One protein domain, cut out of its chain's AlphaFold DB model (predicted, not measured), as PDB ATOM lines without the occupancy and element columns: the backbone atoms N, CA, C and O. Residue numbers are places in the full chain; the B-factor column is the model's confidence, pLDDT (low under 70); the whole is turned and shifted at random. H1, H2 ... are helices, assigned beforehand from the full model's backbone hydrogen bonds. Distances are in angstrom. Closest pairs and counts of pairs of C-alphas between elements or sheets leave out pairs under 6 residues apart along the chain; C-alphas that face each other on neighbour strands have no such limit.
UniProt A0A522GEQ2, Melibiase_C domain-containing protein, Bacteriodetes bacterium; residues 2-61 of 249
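What this domain is: This is residues 2 to 61 of the 249 residues of the protein "Melibiase_C domain-containing protein" of Bacteriodetes bacterium (UniProt A0A522GEQ2). There is little regular structure here: two helices, H1 and H2, lie side by side and run the same way, amid long stretches with no named element. The link between them folds back from the end of H1 to the start of H2, its residues 32 to 36 passing beside residues 6 to 10. The printed part has 60 residues, 20 of them in H1 and then H2; the class is all helix, with no named strand. The whole is compact, with a radius of gyration of the C-alphas of 11.2 A, yet elongated, spanning 36 by 20 by 17 A.

How they stand to each other: Begin with H1, residues 15 to 26; it touches H2, residues 43 to 50, with residues 18 to 22 alone. Their closest C-alphas, of Ala 22 and Ile 48, are 7.0 A apart. They run the same way at a shallow tilt of 16 degrees. In both helices every O i to N i+4 pair is within hydrogen-bond range.

Where its parts are: Find C-alpha 15 at (-29.623, 18.034, 40.400); from there H1 runs 16.3 A. H2 runs 10.2 A, to C-alpha 50 at (-42.060, 25.289, 35.851).

The domain as a whole: The farthest C-alphas, of Gly 40 and Val 61, are 37.6 A apart. The link from H1 to H2 is long, 16 residues. The printed part has no cut, and no printed residue is under 70 in pLDDT.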
ATOM      1  N   ILE A   2     -54.222   8.566  28.609       71.56
ATOM      2  CA  ILE A   2     -53.174   9.378  29.237       71.56
ATOM      3  C   ILE A   2     -52.498   8.471  30.268       71.56
ATOM      4  O   ILE A   2     -53.200   7.813  31.035       71.56
ATOM      5  N   SER A   3     -51.172   8.371  30.220       77.12
ATOM      6  CA  SER A   3     -50.396   7.620  31.210       77.12
ATOM      7  C   SER A   3     -50.182   8.490  32.450       77.12
ATOM      8  O   SER A   3     -50.031   9.708  32.333       77.12
ATOM      9  N   ASP A   4     -50.234   7.862  33.621       86.31
ATOM     10  CA  ASP A   4     -49.971   8.489  34.915       86.31
ATOM     11  C   ASP A   4     -48.577   8.044  35.384       86.31
ATOM     12  O   ASP A   4     -48.419   6.880  35.762       86.31
ATOM     13  N   PRO A   5     -47.555   8.914  35.291       86.06
ATOM     14  CA  PRO A   5     -46.195   8.584  35.696       86.06
ATOM     15  C   PRO A   5     -45.958   8.756  37.207       86.06
ATOM     16  O   PRO A   5     -44.805   8.704  37.629       86.06
ATOM     17  N   ASP A   6     -47.021   8.942  38.001       88.94
ATOM     18  CA  ASP A   6     -46.967   9.378  39.400       88.94
ATOM     19  C   ASP A   6     -46.434  10.824  39.534       88.94
ATOM     20  O   ASP A   6     -46.217  11.554  38.559       88.94
ATOM     21  N   THR A   7     -46.308  11.299  40.770       91.81
ATOM     22  CA  THR A   7     -45.924  12.673  41.079       91.81
ATOM     23  C   THR A   7     -44.457  12.970  40.756       91.81
ATOM     24  O   THR A   7     -43.544  12.219  41.093       91.81
ATOM     25  N   LEU A   8     -44.217  14.138  40.158       94.69
ATOM     26  CA  LEU A   8     -42.890  14.712  40.000       94.69
ATOM     27  C   LEU A   8     -42.409  15.272  41.343       94.69
ATOM     28  O   LEU A   8     -43.045  16.158  41.928       94.69
ATOM     29  N   LEU A   9     -41.263  14.760  41.783       94.94
ATOM     30  CA  LEU A   9     -40.518  15.198  42.958       94.94
ATOM     31  C   LEU A   9     -39.122  15.649  42.527       94.94
ATOM     32  O   LEU A   9     -38.433  14.928  41.805       94.94
ATOM     33  N   VAL A  10     -38.695  16.830  42.975       96.44
ATOM     34  CA  VAL A  10     -37.363  17.380  42.670       96.44
ATOM     35  C   VAL A  10     -36.607  17.884  43.898       96.44
ATOM     36  O   VAL A  10     -35.422  18.194  43.764       96.44
ATOM     37  N   HIS A  11     -37.251  18.006  45.069       94.62
ATOM     38  CA  HIS A  11     -36.642  18.625  46.253       94.62
ATOM     39  C   HIS A  11     -35.407  17.869  46.755       94.62
ATOM     40  O   HIS A  11     -34.338  18.467  46.884       94.62
ATOM     41  N   ASP A  12     -35.558  16.564  46.989       92.88
ATOM     42  CA  ASP A  12     -34.568  15.734  47.691       92.88
ATOM     43  C   ASP A  12     -33.596  14.999  46.750       92.88
ATOM     44  O   ASP A  12     -32.708  14.279  47.205       92.88
ATOM     45  N   LEU A  13     -33.737  15.179  45.432       95.06
ATOM     46  CA  LEU A  13     -32.896  14.518  44.433       95.06
ATOM     47  C   LEU A  13     -31.624  15.325  44.136       95.06
ATOM     48  O   LEU A  13     -31.679  16.559  44.068       95.06
ATOM     49  N   PRO A  14     -30.485  14.677  43.830       96.50
ATOM     50  CA  PRO A  14     -29.380  15.324  43.124       96.50
ATOM     51  C   PRO A  14     -29.869  16.097  41.888       96.50
ATOM     52  O   PRO A  14     -30.902  15.775  41.300       96.50
ATOM     53  N   LEU A  15     -29.162  17.160  41.490       96.62
ATOM     54  CA  LEU A  15     -29.623  18.034  40.400       96.62
ATOM     55  C   LEU A  15     -29.868  17.266  39.093       96.62
ATOM     56  O   LEU A  15     -30.903  17.449  38.456       96.62
ATOM     57  N   GLU A  16     -28.935  16.396  38.711       97.62
ATOM     58  CA  GLU A  16     -29.050  15.598  37.488       97.62
ATOM     59  C   GLU A  16     -30.210  14.597  37.556       97.62
ATOM     60  O   GLU A  16     -30.967  14.481  36.597       97.62
ATOM     61  N   GLU A  17     -30.440  13.969  38.708       97.88
ATOM     62  CA  GLU A  17     -31.568  13.052  38.900       97.88
ATOM     63  C   GLU A  17     -32.919  13.783  38.881       97.88
ATOM     64  O   GLU A  17     -33.891  13.285  38.314       97.88
ATOM     65  N   ALA A  18     -32.993  15.011  39.406       97.81
ATOM     66  CA  ALA A  18     -34.190  15.842  39.265       97.81
ATOM     67  C   ALA A  18     -34.471  16.210  37.800       97.81
ATOM     68  O   ALA A  18     -35.629  16.235  37.385       97.81
ATOM     69  N   ARG A  19     -33.424  16.466  37.003       98.06
ATOM     70  CA  ARG A  19     -33.550  16.688  35.552       98.06
ATOM     71  C   ARG A  19     -34.017  15.425  34.834       98.06
ATOM     72  O   ARG A  19     -34.872  15.526  33.956       98.06
ATOM     73  N   VAL A  20     -33.508  14.251  35.219       97.81
ATOM     74  CA  VAL A  20     -33.975  12.945  34.720       97.81
ATOM     75  C   VAL A  20     -35.460  12.767  35.023       97.81
ATOM     76  O   VAL A  20     -36.237  12.577  34.090       97.81
ATOM     77  N   SER A  21     -35.866  12.925  36.286       96.56
ATOM     78  CA  SER A  21     -37.258  12.803  36.738       96.56
ATOM     79  C   SER A  21     -38.196  13.745  35.970       96.56
ATOM     80  O   SER A  21     -39.175  13.310  35.363       96.56
ATOM     81  N   ALA A  22     -37.835  15.029  35.874       97.31
ATOM     82  CA  ALA A  22     -38.612  16.012  35.125       97.31
ATOM     83  C   ALA A  22     -38.696  15.683  33.625       97.31
ATOM     84  O   ALA A  22     -39.743  15.872  33.010       97.31
ATOM     85  N   THR A  23     -37.620  15.157  33.031       96.94
ATOM     86  CA  THR A  23     -37.595  14.784  31.609       96.94
ATOM     87  C   THR A  23     -38.449  13.550  31.327       96.94
ATOM     88  O   THR A  23     -39.195  13.556  30.350       96.94
ATOM     89  N   ILE A  24     -38.386  12.524  32.184       94.81
ATOM     90  CA  ILE A  24     -39.204  11.305  32.073       94.81
ATOM     91  C   ILE A  24     -40.696  11.651  32.071       94.81
ATOM     92  O   ILE A  24     -41.452  11.065  31.301       94.81
ATOM     93  N   ILE A  25     -41.112  12.613  32.900       93.62
ATOM     94  CA  ILE A  25     -42.520  13.006  33.049       93.62
ATOM     95  C   ILE A  25     -42.964  13.966  31.937       93.62
ATOM     96  O   ILE A  25     -43.995  13.746  31.298       93.62
ATOM     97  N   ALA A  26     -42.194  15.027  31.680       94.62
ATOM     98  CA  ALA A  26     -42.634  16.119  30.813       94.62
ATOM     99  C   ALA A  26     -42.457  15.828  29.317       94.62
ATOM    100  O   ALA A  26     -43.280  16.259  28.508       94.62
ATOM    101  N   LEU A  27     -41.390  15.118  28.922       94.69
ATOM    102  CA  LEU A  27     -41.083  14.893  27.506       94.69
ATOM    103  C   LEU A  27     -42.138  14.028  26.791       94.69
ATOM    104  O   LEU A  27     -42.485  14.365  25.661       94.69
ATOM    105  N   PRO A  28     -42.699  12.966  27.407       91.81
ATOM    106  CA  PRO A  28     -43.770  12.179  26.796       91.81
ATOM    107  C   PRO A  28     -45.157  12.835  26.847       91.81
ATOM    108  O   PRO A  28     -46.112  12.201  26.403       91.81
ATOM    109  N   GLY A  29     -45.295  14.049  27.403       89.56
ATOM    110  CA  GLY A  29     -46.567  14.784  27.432       89.56
ATOM    111  C   GLY A  29     -47.658  14.151  28.301       89.56
ATOM    112  O   GLY A  29     -48.837  14.176  27.954       89.56
ATOM    113  N   GLN A  30     -47.266  13.520  29.409       81.75
ATOM    114  CA  GLN A  30     -48.176  12.801  30.305       81.75
ATOM    115  C   GLN A  30     -48.737  13.698  31.419       81.75
ATOM    116  O   GLN A  30     -48.444  14.892  31.489       81.75
ATOM    117  N   LEU A  31     -49.563  13.131  32.309       89.25
ATOM    118  CA  LEU A  31     -50.035  13.864  33.487       89.25
ATOM    119  C   LEU A  31     -48.844  14.383  34.297       89.25
ATOM    120  O   LEU A  31     -47.894  13.656  34.563       89.25
ATOM    121  N   THR A  32     -48.911  15.653  34.691       90.81
ATOM    122  CA  THR A  32     -47.889  16.288  35.524       90.81
ATOM    123  C   THR A  32     -48.528  16.737  36.832       90.81
ATOM    124  O   THR A  32     -49.320  17.681  36.858       90.81
ATOM    125  N   PHE A  33     -48.174  16.055  37.920       92.31
ATOM    126  CA  PHE A  33     -48.560  16.401  39.285       92.31
ATOM    127  C   PHE A  33     -47.305  16.658  40.109       92.31
ATOM    128  O   PHE A  33     -46.385  15.851  40.083       92.31
ATOM    129  N   PHE A  34     -47.252  17.760  40.855       95.56
ATOM    130  CA  PHE A  34     -46.120  18.036  41.740       95.56
ATOM    131  C   PHE A  34     -46.392  17.459  43.124       95.56
ATOM    132  O   PHE A  34     -47.385  17.823  43.756       95.56
ATOM    133  N   GLY A  35     -45.513  16.573  43.588       93.12
ATOM    134  CA  GLY A  35     -45.598  15.994  44.930       93.12
ATOM    135  C   GLY A  35     -44.823  16.791  45.986       93.12
ATOM    136  O   GLY A  35     -45.034  16.600  47.183       93.12
ATOM    137  N   ASP A  36     -43.940  17.703  45.564       93.81
ATOM    138  CA  ASP A  36     -43.108  18.492  46.471       93.81
ATOM    139  C   ASP A  36     -43.932  19.479  47.308       93.81
ATOM    140  O   ASP A  36     -44.901  20.100  46.854       93.81
ATOM    141  N   LYS A  37     -43.451  19.764  48.523       93.81
ATOM    142  CA  LYS A  37     -43.908  20.932  49.279       93.81
ATOM    143  C   LYS A  37     -43.350  22.207  48.637       93.81
ATOM    144  O   LYS A  37     -42.305  22.710  49.042       93.81
ATOM    145  N   LEU A  38     -44.092  22.767  47.681       93.44
ATOM    146  CA  LEU A  38     -43.664  23.897  46.839       93.44
ATOM    147  C   LEU A  38     -43.080  25.095  47.609       93.44
ATOM    148  O   LEU A  38     -42.134  25.720  47.142       93.44
ATOM    149  N   ALA A  39     -43.606  25.402  48.800       92.69
ATOM    150  CA  ALA A  39     -43.130  26.512  49.632       92.69
ATOM    151  C   ALA A  39     -41.689  26.343  50.160       92.69
ATOM    152  O   ALA A  39     -41.101  27.317  50.618       92.69
ATOM    153  N   GLY A  40     -41.142  25.122  50.143       92.06
ATOM    154  CA  GLY A  40     -39.777  24.814  50.581       92.06
ATOM    155  C   GLY A  40     -38.766  24.659  49.443       92.06
ATOM    156  O   GLY A  40     -37.602  24.374  49.709       92.06
ATOM    157  N   LEU A  41     -39.185  24.812  48.183       94.88
ATOM    158  CA  LEU A  41     -38.295  24.640  47.038       94.88
ATOM    159  C   LEU A  41     -37.372  25.850  46.859       94.88
ATOM    160  O   LEU A  41     -37.800  26.999  46.973       94.88
ATOM    161  N   SER A  42     -36.113  25.585  46.507       95.75
ATOM    162  CA  SER A  42     -35.230  26.630  45.985       95.75
ATOM    163  C   SER A  42     -35.725  27.118  44.618       95.75
ATOM    164  O   SER A  42     -36.477  26.424  43.929       95.75
ATOM    165  N   GLU A  43     -35.269  28.298  44.189       93.69
ATOM    166  CA  GLU A  43     -35.620  28.844  42.870       93.69
ATOM    167  C   GLU A  43     -35.204  27.912  41.723       93.69
ATOM    168  O   GLU A  43     -35.951  27.756  40.760       93.69
ATOM    169  N   GLU A  44     -34.059  27.235  41.850       94.44
ATOM    170  CA  GLU A  44     -33.577  26.257  40.866       94.44
ATOM    171  C   GLU A  44     -34.531  25.060  40.740       94.44
ATOM    172  O   GLU A  44     -34.912  24.682  39.633       94.44
ATOM    173  N   ARG A  45     -34.987  24.496  41.866       96.50
ATOM    174  CA  ARG A  45     -35.944  23.378  41.858       96.50
ATOM    175  C   ARG A  45     -37.309  23.806  41.340       96.50
ATOM    176  O   ARG A  45     -37.909  23.104  40.531       96.50
ATOM    177  N   MET A  46     -37.770  24.984  41.751       96.25
ATOM    178  CA  MET A  46     -39.011  25.564  41.247       96.25
ATOM    179  C   MET A  46     -38.954  25.772  39.727       96.25
ATOM    180  O   MET A  46     -39.923  25.472  39.033       96.25
ATOM    181  N   LYS A  47     -37.820  26.239  39.192       95.62
ATOM    182  CA  LYS A  47     -37.634  26.428  37.749       95.62
ATOM    183  C   LYS A  47     -37.735  25.105  36.985       95.62
ATOM    184  O   LYS A  47     -38.405  25.094  35.959       95.62
ATOM    185  N   ILE A  48     -37.172  24.005  37.498       97.50
ATOM    186  CA  ILE A  48     -37.323  22.671  36.884       97.50
ATOM    187  C   ILE A  48     -38.806  22.298  36.768       97.50
ATOM    188  O   ILE A  48     -39.259  21.952  35.679       97.50
ATOM    189  N   LEU A  49     -39.581  22.437  37.852       97.12
ATOM    190  CA  LEU A  49     -41.022  22.156  37.826       97.12
ATOM    191  C   LEU A  49     -41.755  23.053  36.823       97.12
ATOM    192  O   LEU A  49     -42.561  22.577  36.029       97.12
ATOM    193  N   GLN A  50     -41.453  24.351  36.800       95.75
ATOM    194  CA  GLN A  50     -42.060  25.289  35.851       95.75
ATOM    195  C   GLN A  50     -41.756  24.935  34.390       95.75
ATOM    196  O   GLN A  50     -42.605  25.149  33.530       95.75
ATOM    197  N   GLN A  51     -40.579  24.373  34.108       97.00
ATOM    198  CA  GLN A  51     -40.176  23.936  32.768       97.00
ATOM    199  C   GLN A  51     -40.854  22.632  32.316       97.00
ATOM    200  O   GLN A  51     -40.637  22.210  31.182       97.00
ATOM    201  N   THR A  52     -41.687  22.018  33.161       96.62
ATOM    202  CA  THR A  52     -42.591  20.911  32.789       96.62
ATOM    203  C   THR A  52     -43.992  21.384  32.390       96.62
ATOM    204  O   THR A  52     -44.861  20.564  32.099       96.62
ATOM    205  N   LEU A  53     -44.236  22.704  32.419       95.00
ATOM    206  CA  LEU A  53     -45.543  23.296  32.159       95.00
ATOM    207  C   LEU A  53     -45.552  24.196  30.910       95.00
ATOM    208  O   LEU A  53     -44.632  24.998  30.718       95.00
ATOM    209  N   PRO A  54     -46.645  24.184  30.125       94.69
ATOM    210  CA  PRO A  54     -47.798  23.284  30.249       94.69
ATOM    211  C   PRO A  54     -47.433  21.844  29.859       94.69
ATOM    212  O   PRO A  54     -46.443  21.635  29.172       94.69
ATOM    213  N   VAL A  55     -48.265  20.869  30.246       94.00
ATOM    214  CA  VAL A  55     -48.128  19.492  29.743       94.00
ATOM    215  C   VAL A  55     -48.069  19.528  28.216       94.00
ATOM    216  O   VAL A  55     -48.979  20.059  27.575       94.00
ATOM    217  N   ALA A  56     -46.983  19.003  27.648       92.69
ATOM    218  CA  ALA A  56     -46.797  18.976  26.206       92.69
ATOM    219  C   ALA A  56     -47.821  18.038  25.553       92.69
ATOM    220  O   ALA A  56     -48.103  16.960  26.066       92.69
ATOM    221  N   ASP A  57     -48.357  18.432  24.402       91.25
ATOM    222  CA  ASP A  57     -49.240  17.576  23.609       91.25
ATOM    223  C   ASP A  57     -48.394  16.590  22.790       91.25
ATOM    224  O   ASP A  57     -47.919  16.905  21.697       91.25
ATOM    225  N   VAL A  58     -48.121  15.420  23.372       91.50
ATOM    226  CA  VAL A  58     -47.236  14.402  22.795       91.50
ATOM    227  C   VAL A  58     -47.976  13.080  22.662       91.50
ATOM    228  O   VAL A  58     -48.647  12.608  23.577       91.50
ATOM    229  N   HIS A  59     -47.809  12.453  21.501       87.81
ATOM    230  CA  HIS A  59     -48.441  11.184  21.170       87.81
ATOM    231  C   HIS A  59     -47.374  10.086  21.048       87.81
ATOM    232  O   HIS A  59     -46.449  10.229  20.244       87.81
ATOM    233  N   PRO A  60     -47.470   8.982  21.814       81.81
ATOM    234  CA  PRO A  60     -46.511   7.890  21.722       81.81
ATOM    235  C   PRO A  60     -46.632   7.170  20.373       81.81
ATOM    236  O   PRO A  60     -47.732   6.845  19.927       81.81
ATOM    237  N   VAL A  61     -45.486   6.900  19.743       80.50
ATOM    238  CA  VAL A  61     -45.415   6.288  18.402       80.50
ATOM    239  C   VAL A  61     -45.026   4.803  18.449       80.50
ATOM    240  O   VAL A  61     -45.309   4.064  17.507       80.50
TER     241      VAL A  61